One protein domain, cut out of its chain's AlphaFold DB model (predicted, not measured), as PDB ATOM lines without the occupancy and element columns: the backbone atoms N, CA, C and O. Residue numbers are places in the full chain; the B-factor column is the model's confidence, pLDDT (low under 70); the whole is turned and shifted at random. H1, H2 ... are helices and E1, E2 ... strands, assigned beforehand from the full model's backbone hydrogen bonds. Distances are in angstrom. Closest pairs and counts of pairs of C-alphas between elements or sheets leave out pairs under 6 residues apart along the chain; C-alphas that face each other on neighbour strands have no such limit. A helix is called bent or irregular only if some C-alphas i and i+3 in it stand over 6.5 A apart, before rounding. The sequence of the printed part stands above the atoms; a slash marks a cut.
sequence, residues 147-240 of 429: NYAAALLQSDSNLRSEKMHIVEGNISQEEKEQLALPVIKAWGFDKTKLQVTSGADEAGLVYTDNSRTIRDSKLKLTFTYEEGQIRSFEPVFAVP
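This is residues 147 to 240 of the 429 residues of an uncharacterized protein of Paenibacillus pini JCM 16418 (UniProt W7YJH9). A strongly twisted sheet of four strands, E1 to E4, has the longest helix, H3, packed over one face, while a pair of helices, H1 and H2, sits at the end of the sheet where E3 turns into E4. The printed part has 94 residues, with three named helices and then four named strands along the chain: H1 H2 H3 E1 E2 E3 E4. The sheet's order is E1 - E2 - E3 - E4, all antiparallel, and the class is mixed, helices and strands. The whole is compact, with a radius of gyration of the C-alphas of 13.6 A, and spans 35 by 28 by 19 A.

Begin with the inner strands E2, residues 205 to 214, and E3, residues 217 to 226, an antiparallel hairpin at 163 degrees; look at N 207 and O 221, 3.0 A apart and within hydrogen-bond range. E4, residues 229 to 238, is an edge strand and forms a hairpin with E3 at 166 degrees, with N 222 and O 234 at 2.9 A. On the other side of E2, the edge strand E1, residues 194 to 196, forms a hairpin with it at 137 degrees, with N 208 and O 195 at 2.8 A. Together they are a meander, each strand the antiparallel neighbour of the one before. E2 bends by 85 degrees at residue 211, and E4 by 56 degrees at residue 235. Now look to H3, residues 173 to 186, on one face of the sheet, which gives two layers, helix and sheet; the closest C-alphas of H3 and E2 are those of Lys 176 and Leu 205, 6.6 A apart. H3 is only just irregular: C-alphas 179 and 182 are 6.8 A apart. H2, residues 157 to 168, is on the sheet at the sheet's level, with a height over the sheet of 3.1 A; its closest C-alpha pair with E3 is Glu 168 and Glu 226, 4.1 A. H1, residues 148 to 152, touches H2, closest at the C-alphas of Ala 151 and Lys 163, 5.6 A, and is only just not on the sheet, with 4 pairs of C-alphas within 10 A. H2 and H3 are apart. In H1 and H2 every O i to N i+4 pair is within hydrogen-bond range; in H3, 8 of 10 are.

Find C-alpha 217 at (23.392, -27.980, -37.470); from there E3 runs 28.0 A to C-alpha 226 at (33.254, -2.670, -30.519). E4 measures 23.9 A, E2 22.0 A, H3 20.4 A, H2 16.2 A, E1 6.7 A and H1 6.2 A. H1 begins at C-alpha 148, (27.268, -2.984, -26.612).

The C-alphas farthest apart are those of Asp 156 and Gly 188, 37.6 A. The printed part has no cut, and no link is long. The mean pLDDT of the printed part is 92.4, and no printed residue is under 70.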
ATOM      1  N   ASN A 147      29.169   0.148 -24.697       87.69
ATOM      2  CA  ASN A 147      27.785   0.482 -25.031       87.69
ATOM      3  C   ASN A 147      27.070  -0.688 -25.717       87.69
ATOM      4  O   ASN A 147      25.878  -0.592 -26.031       87.69
ATOM      5  N   TYR A 148      27.768  -1.810 -25.909       88.62
ATOM      6  CA  TYR A 148      27.268  -2.984 -26.612       88.62
ATOM      7  C   TYR A 148      25.987  -3.547 -25.988       88.62
ATOM      8  O   TYR A 148      24.979  -3.735 -26.673       88.62
ATOM      9  N   ALA A 149      25.978  -3.766 -24.669       86.31
ATOM     10  CA  ALA A 149      24.798  -4.280 -23.975       86.31
ATOM     11  C   ALA A 149      23.590  -3.334 -24.098       86.31
ATOM     12  O   ALA A 149      22.460  -3.785 -24.302       86.31
ATOM     13  N   ALA A 150      23.820  -2.020 -24.020       86.56
ATOM     14  CA  ALA A 150      22.769  -1.018 -24.164       86.56
ATOM     15  C   ALA A 150      22.200  -0.976 -25.592       86.56
ATOM     16  O   ALA A 150      20.984  -0.867 -25.763       86.56
ATOM     17  N   ALA A 151      23.053  -1.108 -26.611       88.31
ATOM     18  CA  ALA A 151      22.628  -1.201 -28.004       88.31
ATOM     19  C   ALA A 151      21.812  -2.479 -28.263       88.31
ATOM     20  O   ALA A 151      20.743  -2.410 -28.870       88.31
ATOM     21  N   LEU A 152      22.241  -3.625 -27.721       86.62
ATOM     22  CA  LEU A 152      21.558  -4.911 -27.885       86.62
ATOM     23  C   LEU A 152      20.145  -4.934 -27.273       86.62
ATOM     24  O   LEU A 152      19.254  -5.604 -27.801       86.62
ATOM     25  N   LEU A 153      19.932  -4.195 -26.179       86.62
ATOM     26  CA  LEU A 153      18.644  -4.088 -25.481       86.62
ATOM     27  C   LEU A 153      17.621  -3.184 -26.189       86.62
ATOM     28  O   LEU A 153      16.482  -3.076 -25.727       86.62
ATOM     29  N   GLN A 154      17.988  -2.548 -27.304       88.94
ATOM     30  CA  GLN A 154      17.059  -1.739 -28.085       88.94
ATOM     31  C   GLN A 154      15.927  -2.614 -28.652       88.94
ATOM     32  O   GLN A 154      16.160  -3.617 -29.328       88.94
ATOM     33  N   SER A 155      14.684  -2.225 -28.364       86.06
ATOM     34  CA  SER A 155      13.483  -2.982 -28.742       86.06
ATOM     35  C   SER A 155      13.151  -2.890 -30.230       86.06
ATOM     36  O   SER A 155      12.648  -3.852 -30.808       86.06
ATOM     37  N   ASP A 156      13.424  -1.740 -30.842       91.50
ATOM     38  CA  ASP A 156      13.244  -1.511 -32.273       91.50
ATOM     39  C   ASP A 156      14.407  -2.132 -33.058       91.50
ATOM     40  O   ASP A 156      15.571  -1.840 -32.784       91.50
ATOM     41  N   SER A 157      14.099  -2.995 -34.029       86.94
ATOM     42  CA  SER A 157      15.106  -3.738 -34.792       86.94
ATOM     43  C   SER A 157      16.001  -2.849 -35.649       86.94
ATOM     44  O   SER A 157      17.187  -3.150 -35.769       86.94
ATOM     45  N   ASN A 158      15.456  -1.772 -36.216       89.06
ATOM     46  CA  ASN A 158      16.190  -0.881 -37.109       89.06
ATOM     47  C   ASN A 158      17.128  -0.001 -36.290       89.06
ATOM     48  O   ASN A 158      18.326   0.030 -36.555       89.06
ATOM     49  N   LEU A 159      16.607   0.607 -35.218       89.75
ATOM     50  CA  LEU A 159      17.425   1.388 -34.286       89.75
ATOM     51  C   LEU A 159      18.477   0.521 -33.595       89.75
ATOM     52  O   LEU A 159      19.569   0.998 -33.308       89.75
ATOM     53  N   ARG A 160      18.168  -0.749 -33.308       91.81
ATOM     54  CA  ARG A 160      19.157  -1.692 -32.782       91.81
ATOM     55  C   ARG A 160      20.269  -1.918 -33.793       91.81
ATOM     56  O   ARG A 160      21.425  -1.816 -33.415       91.81
ATOM     57  N   SER A 161      19.935  -2.209 -35.049       89.56
ATOM     58  CA  SER A 161      20.936  -2.423 -36.098       89.56
ATOM     59  C   SER A 161      21.830  -1.196 -36.271       89.56
ATOM     60  O   SER A 161      23.049  -1.319 -36.245       89.56
ATOM     61  N   GLU A 162      21.234  -0.007 -36.354       90.31
ATOM     62  CA  GLU A 162      21.952   1.265 -36.468       90.31
ATOM     63  C   GLU A 162      22.869   1.520 -35.264       90.31
ATOM     64  O   GLU A 162      24.058   1.782 -35.430       90.31
ATOM     65  N   LYS A 163      22.356   1.371 -34.035       92.31
ATOM     66  CA  LYS A 163      23.170   1.520 -32.820       92.31
ATOM     67  C   LYS A 163      24.308   0.509 -32.762       92.31
ATOM     68  O   LYS A 163      25.392   0.868 -32.321       92.31
ATOM     69  N   MET A 164      24.071  -0.734 -33.177       92.75
ATOM     70  CA  MET A 164      25.115  -1.757 -33.184       92.75
ATOM     71  C   MET A 164      26.213  -1.406 -34.188       92.75
ATOM     72  O   MET A 164      27.374  -1.479 -33.815       92.75
ATOM     73  N   HIS A 165      25.883  -0.918 -35.389       91.88
ATOM     74  CA  HIS A 165      26.894  -0.418 -36.335       91.88
ATOM     75  C   HIS A 165      27.733   0.718 -35.755       91.88
ATOM     76  O   HIS A 165      28.958   0.699 -35.868       91.88
ATOM     77  N   ILE A 166      27.094   1.664 -35.061       92.31
ATOM     78  CA  ILE A 166      27.799   2.761 -34.385       92.31
ATOM     79  C   ILE A 166      28.736   2.218 -33.299       92.31
ATOM     80  O   ILE A 166      29.895   2.626 -33.246       92.31
ATOM     81  N   VAL A 167      28.264   1.289 -32.460       93.44
ATOM     82  CA  VAL A 167      29.084   0.657 -31.410       93.44
ATOM     83  C   VAL A 167      30.258  -0.113 -32.013       93.44
ATOM     84  O   VAL A 167      31.358  -0.053 -31.478       93.44
ATOM     85  N   GLU A 168      30.068  -0.785 -33.148       93.75
ATOM     86  CA  GLU A 168      31.139  -1.485 -33.867       93.75
ATOM     87  C   GLU A 168      32.190  -0.541 -34.462       93.75
ATOM     88  O   GLU A 168      33.259  -1.002 -34.859       93.75
ATOM     89  N   GLY A 169      31.926   0.769 -34.491       93.00
ATOM     90  CA  GLY A 169      32.808   1.782 -35.065       93.00
ATOM     91  C   GLY A 169      32.530   2.080 -36.540       93.00
ATOM     92  O   GLY A 169      33.383   2.665 -37.197       93.00
ATOM     93  N   ASN A 170      31.358   1.695 -37.062       91.94
ATOM     94  CA  ASN A 170      30.974   1.818 -38.477       91.94
ATOM     95  C   ASN A 170      31.986   1.180 -39.447       91.94
ATOM     96  O   ASN A 170      32.196   1.680 -40.552       91.94
ATOM     97  N   ILE A 171      32.620   0.088 -39.017       93.62
ATOM     98  CA  ILE A 171      33.590  -0.657 -39.825       93.62
ATOM     99  C   ILE A 171      32.904  -1.445 -40.945       93.62
ATOM    100  O   ILE A 171      31.821  -2.011 -40.757       93.62
ATOM    101  N   SER A 172      33.553  -1.511 -42.107       93.06
ATOM    102  CA  SER A 172      33.030  -2.244 -43.263       93.06
ATOM    103  C   SER A 172      33.121  -3.762 -43.065       93.06
ATOM    104  O   SER A 172      33.876  -4.260 -42.224       93.06
ATOM    105  N   GLN A 173      32.381  -4.537 -43.865       92.75
ATOM    106  CA  GLN A 173      32.485  -5.999 -43.832       92.75
ATOM    107  C   GLN A 173      33.916  -6.471 -44.144       92.75
ATOM    108  O   GLN A 173      34.423  -7.380 -43.491       92.75
ATOM    109  N   GLU A 174      34.597  -5.846 -45.103       92.88
ATOM    110  CA  GLU A 174      35.975  -6.179 -45.470       92.88
ATOM    111  C   GLU A 174      36.944  -5.939 -44.308       92.88
ATOM    112  O   GLU A 174      37.821  -6.769 -44.057       92.88
ATOM    113  N   GLU A 175      36.772  -4.839 -43.572       94.56
ATOM    114  CA  GLU A 175      37.558  -4.536 -42.372       94.56
ATOM    115  C   GLU A 175      37.292  -5.562 -41.266       94.56
ATOM    116  O   GLU A 175      38.238  -6.108 -40.689       94.56
ATOM    117  N   LYS A 176      36.018  -5.917 -41.030       95.44
ATOM    118  CA  LYS A 176      35.633  -6.992 -40.099       95.44
ATOM    119  C   LYS A 176      36.339  -8.300 -40.444       95.44
ATOM    120  O   LYS A 176      36.918  -8.944 -39.562       95.44
ATOM    121  N   GLU A 177      36.327  -8.690 -41.719       95.50
ATOM    122  CA  GLU A 177      37.014  -9.893 -42.181       95.50
ATOM    123  C   GLU A 177      38.520  -9.815 -41.932       95.50
ATOM    124  O   GLU A 177      39.087 -10.767 -41.400       95.50
ATOM    125  N   GLN A 178      39.172  -8.699 -42.280       95.38
ATOM    126  CA  GLN A 178      40.613  -8.514 -42.073       95.38
ATOM    127  C   GLN A 178      41.006  -8.648 -40.601       95.38
ATOM    128  O   GLN A 178      41.982  -9.335 -40.295       95.38
ATOM    129  N   LEU A 179      40.216  -8.061 -39.699       95.69
ATOM    130  CA  LEU A 179      40.410  -8.179 -38.255       95.69
ATOM    131  C   LEU A 179      40.217  -9.620 -37.763       95.69
ATOM    132  O   LEU A 179      40.941 -10.060 -36.872       95.69
ATOM    133  N   ALA A 180      39.281 -10.379 -38.341       96.00
ATOM    134  CA  ALA A 180      39.003 -11.760 -37.941       96.00
ATOM    135  C   ALA A 180      40.079 -12.762 -38.400       96.00
ATOM    136  O   ALA A 180      40.272 -13.796 -37.753       96.00
ATOM    137  N   LEU A 181      40.811 -12.486 -39.488       95.31
ATOM    138  CA  LEU A 181      41.773 -13.431 -40.079       95.31
ATOM    139  C   LEU A 181      42.857 -13.945 -39.118       95.31
ATOM    140  O   LEU A 181      43.081 -15.161 -39.099       95.31
ATOM    141  N   PRO A 182      43.538 -13.096 -38.322       94.31
ATOM    142  CA  PRO A 182      44.529 -13.562 -37.360       94.31
ATOM    143  C   PRO A 182      43.924 -14.525 -36.339       94.31
ATOM    144  O   PRO A 182      44.538 -15.547 -36.034       94.31
ATOM    145  N   VAL A 183      42.700 -14.252 -35.873       94.31
ATOM    146  CA  VAL A 183      41.987 -15.104 -34.911       94.31
ATOM    147  C   VAL A 183      41.616 -16.438 -35.557       94.31
ATOM    148  O   VAL A 183      41.957 -17.490 -35.023       94.31
ATOM    149  N   ILE A 184      41.019 -16.429 -36.751       95.12
ATOM    150  CA  ILE A 184      40.679 -17.648 -37.508       95.12
ATOM    151  C   ILE A 184      41.913 -18.549 -37.666       95.12
ATOM    152  O   ILE A 184      41.852 -19.748 -37.385       95.12
ATOM    153  N   LYS A 185      43.055 -17.964 -38.050       94.00
ATOM    154  CA  LYS A 185      44.316 -18.693 -38.229       94.00
ATOM    155  C   LYS A 185      44.878 -19.218 -36.906       94.00
ATOM    156  O   LYS A 185      45.300 -20.372 -36.854       94.00
ATOM    157  N   ALA A 186      44.874 -18.406 -35.848       91.38
ATOM    158  CA  ALA A 186      45.362 -18.796 -34.523       91.38
ATOM    159  C   ALA A 186      44.570 -19.975 -33.935       91.38
ATOM    160  O   ALA A 186      45.141 -20.847 -33.285       91.38
ATOM    161  N   TRP A 187      43.272 -20.042 -34.231       90.81
ATOM    162  CA  TRP A 187      42.381 -21.120 -33.804       90.81
ATOM    163  C   TRP A 187      42.357 -22.333 -34.752       90.81
ATOM    164  O   TRP A 187      41.583 -23.268 -34.547       90.81
ATOM    165  N   GLY A 188      43.222 -22.354 -35.772       91.81
ATOM    166  CA  GLY A 188      43.395 -23.499 -36.670       91.81
ATOM    167  C   GLY A 188      42.264 -23.687 -37.682       91.81
ATOM    168  O   GLY A 188      42.070 -24.795 -38.190       91.81
ATOM    169  N   PHE A 189      41.504 -22.631 -37.974       93.62
ATOM    170  CA  PHE A 189      40.501 -22.637 -39.032       93.62
ATOM    171  C   PHE A 189      41.113 -22.220 -40.371       93.62
ATOM    172  O   PHE A 189      42.026 -21.398 -40.448       93.62
ATOM    173  N   ASP A 190      40.585 -22.794 -41.447       91.62
ATOM    174  CA  ASP A 190      40.996 -22.503 -42.816       91.62
ATOM    175  C   ASP A 190      39.958 -21.587 -43.469       91.62
ATOM    176  O   ASP A 190      38.820 -22.013 -43.682       91.62
ATOM    177  N   LYS A 191      40.347 -20.347 -43.808       90.12
ATOM    178  CA  LYS A 191      39.447 -19.357 -44.432       90.12
ATOM    179  C   LYS A 191      38.765 -19.916 -45.685       90.12
ATOM    180  O   LYS A 191      37.609 -19.601 -45.932       90.12
ATOM    181  N   THR A 192      39.442 -20.765 -46.456       90.50
ATOM    182  CA  THR A 192      38.915 -21.279 -47.734       90.50
ATOM    183  C   THR A 192      37.700 -22.194 -47.569       90.50
ATOM    184  O   THR A 192      36.926 -22.373 -48.507       90.50
ATOM    185  N   LYS A 193      37.508 -22.757 -46.370       91.56
ATOM    186  CA  LYS A 193      36.376 -23.633 -46.031       91.56
ATOM    187  C   LYS A 193      35.224 -22.886 -45.363       91.56
ATOM    188  O   LYS A 193      34.170 -23.476 -45.125       91.56
ATOM    189  N   LEU A 194      35.429 -21.608 -45.055       93.81
ATOM    190  CA  LEU A 194      34.470 -20.755 -44.377       93.81
ATOM    191  C   LEU A 194      33.693 -19.919 -45.390       93.81
ATOM    192  O   LEU A 194      34.259 -19.361 -46.327       93.81
ATOM    193  N   GLN A 195      32.388 -19.806 -45.173       94.19
ATOM    194  CA  GLN A 195      31.515 -18.933 -45.950       94.19
ATOM    195  C   GLN A 195      30.942 -17.853 -45.047       94.19
ATOM    196  O   GLN A 195      30.363 -18.165 -44.004       94.19
ATOM    197  N   VAL A 196      31.082 -16.591 -45.446       93.81
ATOM    198  CA  VAL A 196      30.419 -15.491 -44.742       93.81
ATOM    199  C   VAL A 196      28.915 -15.657 -44.907       93.81
ATOM    200  O   VAL A 196      28.421 -15.868 -46.011       93.81
ATOM    201  N   THR A 197      28.198 -15.654 -43.789       90.62
ATOM    202  CA  THR A 197      26.736 -15.810 -43.747       90.62
ATOM    203  C   THR A 197      26.047 -14.575 -43.170       90.62
ATOM    204  O   THR A 197      24.838 -14.447 -43.324       90.62
ATOM    205  N   SER A 198      26.789 -13.678 -42.515       87.19
ATOM    206  CA  SER A 198      26.278 -12.364 -42.116       87.19
ATOM    207  C   SER A 198      26.076 -11.469 -43.339       87.19
ATOM    208  O   SER A 198      26.897 -11.490 -44.260       87.19
ATOM    209  N   GLY A 199      24.998 -10.689 -43.345       80.94
ATOM    210  CA  GLY A 199      24.770  -9.655 -44.354       80.94
ATOM    211  C   GLY A 199      25.775  -8.503 -44.239       80.94
ATOM    212  O   GLY A 199      26.309  -8.254 -43.160       80.94
ATOM    213  N   ALA A 200      26.007  -7.779 -45.339       78.50
ATOM    214  CA  ALA A 200      26.919  -6.626 -45.358       78.50
ATOM    215  C   ALA A 200      26.500  -5.519 -44.378       78.50
ATOM    216  O   ALA A 200      27.346  -4.906 -43.733       78.50
ATOM    217  N   ASP A 201      25.188  -5.343 -44.208       78.81
ATOM    218  CA  ASP A 201      24.587  -4.373 -43.292       78.81
ATOM    219  C   ASP A 201      24.204  -4.994 -41.937       78.81
ATOM    220  O   ASP A 201      23.433  -4.403 -41.179       78.81
ATOM    221  N   GLU A 202      24.690  -6.192 -41.604       86.50
ATOM    222  CA  GLU A 202      24.470  -6.789 -40.286       86.50
ATOM    223  C   GLU A 202      25.616  -6.445 -39.330       86.50
ATOM    224  O   GLU A 202      26.794  -6.398 -39.696       86.50
ATOM    225  N   ALA A 203      25.262  -6.209 -38.067       89.19
ATOM    226  CA  ALA A 203      26.247  -6.098 -37.003       89.19
ATOM    227  C   ALA A 203      26.923  -7.459 -36.770       89.19
ATOM    228  O   ALA A 203      26.275  -8.508 -36.758       89.19
ATOM    229  N   GLY A 204      28.230  -7.428 -36.549       93.44
ATOM    230  CA  GLY A 204      29.075  -8.592 -36.346       93.44
ATOM    231  C   GLY A 204      29.566  -9.194 -37.655       93.44
ATOM    232  O   GLY A 204      29.383  -8.643 -38.740       93.44
ATOM    233  N   LEU A 205      30.228 -10.340 -37.534       95.75
ATOM    234  CA  LEU A 205      30.662 -11.158 -38.660       95.75
ATOM    235  C   LEU A 205      30.443 -12.624 -38.310       95.75
ATOM    236  O   LEU A 205      30.865 -13.095 -37.252       95.75
ATOM    237  N   VAL A 206      29.787 -13.355 -39.208       96.50
ATOM    238  CA  VAL A 206      29.488 -14.772 -39.001       96.50
ATOM    239  C   VAL A 206      30.015 -15.586 -40.166       96.50
ATOM    240  O   VAL A 206      29.555 -15.444 -41.300       96.50
ATOM    241  N   TYR A 207      30.930 -16.503 -39.866       96.56
ATOM    242  CA  TYR A 207      31.356 -17.532 -40.806       96.56
ATOM    243  C   TYR A 207      30.642 -18.848 -40.524       96.56
ATOM    244  O   TYR A 207      30.518 -19.252 -39.372       96.56
ATOM    245  N   THR A 208      30.241 -19.558 -41.573       96.44
ATOM    246  CA  THR A 208      29.741 -20.931 -41.492       96.44
ATOM    247  C   THR A 208      30.757 -21.886 -42.111       96.44
ATOM    248  O   THR A 208      31.179 -21.697 -43.253       96.44
ATOM    249  N   ASP A 209      31.123 -22.936 -41.378       95.31
ATOM    250  CA  ASP A 209      31.920 -24.052 -41.886       95.31
ATOM    251  C   ASP A 209      30.983 -25.166 -42.371       95.31
ATOM    252  O   ASP A 209      30.384 -25.904 -41.585       95.31
ATOM    253  N   ASN A 210      30.854 -25.304 -43.692       90.19
ATOM    254  CA  ASN A 210      30.019 -26.347 -44.292       90.19
ATOM    255  C   ASN A 210      30.661 -27.744 -44.242       90.19
ATOM    256  O   ASN A 210      29.979 -28.727 -44.531       90.19
ATOM    257  N   SER A 211      31.946 -27.860 -43.891       91.69
ATOM    258  CA  SER A 211      32.628 -29.153 -43.756       91.69
ATOM    259  C   SER A 211      32.358 -29.827 -42.407       91.69
ATOM    260  O   SER A 211      32.448 -31.050 -42.295       91.69
ATOM    261  N   ARG A 212      31.987 -29.044 -41.385       93.88
ATOM    262  CA  ARG A 212      31.697 -29.519 -40.027       93.88
ATOM    263  C   ARG A 212      30.211 -29.381 -39.725       93.88
ATOM    264  O   ARG A 212      29.740 -28.346 -39.253       93.88
ATOM    265  N   THR A 213      29.468 -30.453 -39.986       94.44
ATOM    266  CA  THR A 213      28.014 -30.490 -39.798       94.44
ATOM    267  C   THR A 213      27.574 -31.688 -38.966       94.44
ATOM    268  O   THR A 213      28.177 -32.766 -38.985       94.44
ATOM    269  N   ILE A 214      26.486 -31.504 -38.224       94.00
ATOM    270  CA  ILE A 214      25.756 -32.578 -37.567       94.00
ATOM    271  C   ILE A 214      24.275 -32.458 -37.921       94.00
ATOM    272  O   ILE A 214      23.531 -31.651 -37.367       94.00
ATOM    273  N   ARG A 215      23.862 -33.272 -38.899       93.31
ATOM    274  CA  ARG A 215      22.562 -33.146 -39.569       93.31
ATOM    275  C   ARG A 215      22.405 -31.725 -40.131       93.31
ATOM    276  O   ARG A 215      23.198 -31.349 -40.988       93.31
ATOM    277  N   ASP A 216      21.454 -30.946 -39.630       93.12
ATOM    278  CA  ASP A 216      21.154 -29.602 -40.134       93.12
ATOM    279  C   ASP A 216      21.917 -28.518 -39.359       93.12
ATOM    280  O   ASP A 216      21.917 -27.351 -39.747       93.12
ATOM    281  N   SER A 217      22.571 -28.891 -38.256       94.38
ATOM    282  CA  SER A 217      23.392 -27.980 -37.470       94.38
ATOM    283  C   SER A 217      24.787 -27.865 -38.078       94.38
ATOM    284  O   SER A 217      25.457 -28.868 -38.341       94.38
ATOM    285  N   LYS A 218      25.229 -26.628 -38.303       95.62
ATOM    286  CA  LYS A 218      26.530 -26.303 -38.899       95.62
ATOM    287  C   LYS A 218      27.370 -25.513 -37.909       95.62
ATOM    288  O   LYS A 218      26.820 -24.711 -37.151       95.62
ATOM    289  N   LEU A 219      28.683 -25.712 -37.930       96.44
ATOM    290  CA  LEU A 219      29.587 -24.904 -37.118       96.44
ATOM    291  C   LEU A 219      29.584 -23.454 -37.619       96.44
ATOM    292  O   LEU A 219      29.826 -23.202 -38.801       96.44
ATOM    293  N   LYS A 220      29.325 -22.514 -36.711       96.19
ATOM    294  CA  LYS A 220      29.441 -21.079 -36.950       96.19
ATOM    295  C   LYS A 220      30.558 -20.489 -36.103       96.19
ATOM    296  O   LYS A 220      30.739 -20.873 -34.951       96.19
ATOM    297  N   LEU A 221      31.293 -19.556 -36.691       97.19
ATOM    298  CA  LEU A 221      32.267 -18.718 -36.009       97.19
ATOM    299  C   LEU A 221      31.672 -17.319 -35.929       97.19
ATOM    300  O   LEU A 221      31.522 -16.659 -36.960       97.19
ATOM    301  N   THR A 222      31.299 -16.905 -34.726       96.75
ATOM    302  CA  THR A 222      30.657 -15.614 -34.486       96.75
ATOM    303  C   THR A 222      31.683 -14.638 -33.938       96.75
ATOM    304  O   THR A 222      32.314 -14.906 -32.915       96.75
ATOM    305  N   PHE A 223      31.816 -13.498 -34.607       97.25
ATOM    306  CA  PHE A 223      32.623 -12.369 -34.173       97.25
ATOM    307  C   PHE A 223      31.712 -11.184 -33.880       97.25
ATOM    308  O   PHE A 223      30.806 -10.879 -34.659       97.25
ATOM    309  N   THR A 224      31.965 -10.508 -32.764       96.25
ATOM    310  CA  THR A 224      31.362  -9.201 -32.479       96.25
ATOM    311  C   THR A 224      32.452  -8.161 -32.347       96.25
ATOM    312  O   THR A 224      33.581  -8.494 -31.971       96.25
ATOM    313  N   TYR A 225      32.112  -6.918 -32.664       95.56
ATOM    314  CA  TYR A 225      33.053  -5.810 -32.662       95.56
ATOM    315  C   TYR A 225      32.575  -4.709 -31.719       95.56
ATOM    316  O   TYR A 225      31.389  -4.603 -31.408       95.56
ATOM    317  N   GLU A 226      33.515  -3.915 -31.235       94.50
ATOM    318  CA  GLU A 226      33.254  -2.670 -30.519       94.50
ATOM    319  C   GLU A 226      34.428  -1.729 -30.803       94.50
ATOM    320  O   GLU A 226      35.582  -2.153 -30.754       94.50
ATOM    321  N   GLU A 227      34.130  -0.490 -31.193       92.69
ATOM    322  CA  GLU A 227      35.115   0.549 -31.535       92.69
ATOM    323  C   GLU A 227      36.191   0.091 -32.543       92.69
ATOM    324  O   GLU A 227      37.379   0.388 -32.412       92.69
ATOM    325  N   GLY A 228      35.787  -0.665 -33.567       93.00
ATOM    326  CA  GLY A 228      36.689  -1.161 -34.605       93.00
ATOM    327  C   GLY A 228      37.623  -2.293 -34.165       93.00
ATOM    328  O   GLY A 228      38.563  -2.618 -34.886       93.00
ATOM    329  N   GLN A 229      37.395  -2.901 -32.997       93.31
ATOM    330  CA  GLN A 229      38.173  -4.030 -32.477       93.31
ATOM    331  C   GLN A 229      37.294  -5.263 -32.267       93.31
ATOM    332  O   GLN A 229      36.078  -5.159 -32.113       93.31
ATOM    333  N   ILE A 230      37.902  -6.456 -32.242       95.25
ATOM    334  CA  ILE A 230      37.174  -7.694 -31.932       95.25
ATOM    335  C   ILE A 230      36.837  -7.717 -30.445       95.25
ATOM    336  O   ILE A 230      37.708  -7.912 -29.594       95.25
ATOM    337  N   ARG A 231      35.545  -7.622 -30.150       95.19
ATOM    338  CA  ARG A 231      34.997  -7.736 -28.803       95.19
ATOM    339  C   ARG A 231      34.861  -9.195 -28.382       95.19
ATOM    340  O   ARG A 231      35.232  -9.552 -27.266       95.19
ATOM    341  N   SER A 232      34.337 -10.054 -29.254       96.19
ATOM    342  CA  SER A 232      34.160 -11.475 -28.940       96.19
ATOM    343  C   SER A 232      34.441 -12.393 -30.118       96.19
ATOM    344  O   SER A 232      34.270 -12.013 -31.276       96.19
ATOM    345  N   PHE A 233      34.820 -13.625 -29.791       97.25
ATOM    346  CA  PHE A 233      34.937 -14.739 -30.722       97.25
ATOM    347  C   PHE A 233      34.348 -15.997 -30.086       97.25
ATOM    348  O   PHE A 233      34.775 -16.394 -28.999       97.25
ATOM    349  N   GLU A 234      33.393 -16.627 -30.770       96.31
ATOM    350  CA  GLU A 234      32.725 -17.841 -30.302       96.31
ATOM    351  C   GLU A 234      32.506 -18.848 -31.449       96.31
ATOM    352  O   GLU A 234      31.707 -18.592 -32.359       96.31
ATOM    353  N   PRO A 235      33.189 -20.009 -31.425       96.06
ATOM    354  CA  PRO A 235      32.906 -21.120 -32.321       96.06
ATOM    355  C   PRO A 235      31.822 -22.031 -31.727       96.06
ATOM    356  O   PRO A 235      32.065 -22.765 -30.769       96.06
ATOM    357  N   VAL A 236      30.626 -22.035 -32.316       94.62
ATOM    358  CA  VAL A 236      29.488 -22.819 -31.813       94.62
ATOM    359  C   VAL A 236      28.672 -23.435 -32.946       94.62
ATOM    360  O   VAL A 236      28.515 -22.865 -34.025       94.62
ATOM    361  N   PHE A 237      28.134 -24.630 -32.716       96.12
ATOM    362  CA  PHE A 237      27.196 -25.246 -33.648       96.12
ATOM    363  C   PHE A 237      25.858 -24.508 -33.616       96.12
ATOM    364  O   PHE A 237      25.190 -24.438 -32.586       96.12
ATOM    365  N   ALA A 238      25.456 -23.973 -34.764       93.56
ATOM    366  CA  ALA A 238      24.204 -23.255 -34.890       93.56
ATOM    367  C   ALA A 238      23.026 -24.217 -34.955       93.56
ATOM    368  O   ALA A 238      23.032 -25.197 -35.706       93.56
ATOM    369  N   VAL A 239      21.995 -23.907 -34.182       93.19
ATOM    370  CA  VAL A 239      20.746 -24.659 -34.177       93.19
ATOM    371  C   VAL A 239      19.919 -24.275 -35.411       93.19
ATOM    372  O   VAL A 239      19.808 -23.083 -35.712       93.19
ATOM    373  N   PRO A 240      19.339 -25.248 -36.138       92.81
ATOM    374  CA  PRO A 240      18.488 -24.962 -37.288       92.81
ATOM    375  C   PRO A 240      17.290 -24.091 -36.909       92.81
ATOM    376  O   PRO A 240      16.682 -24.279 -35.852       92.81
TER     377      PRO A 240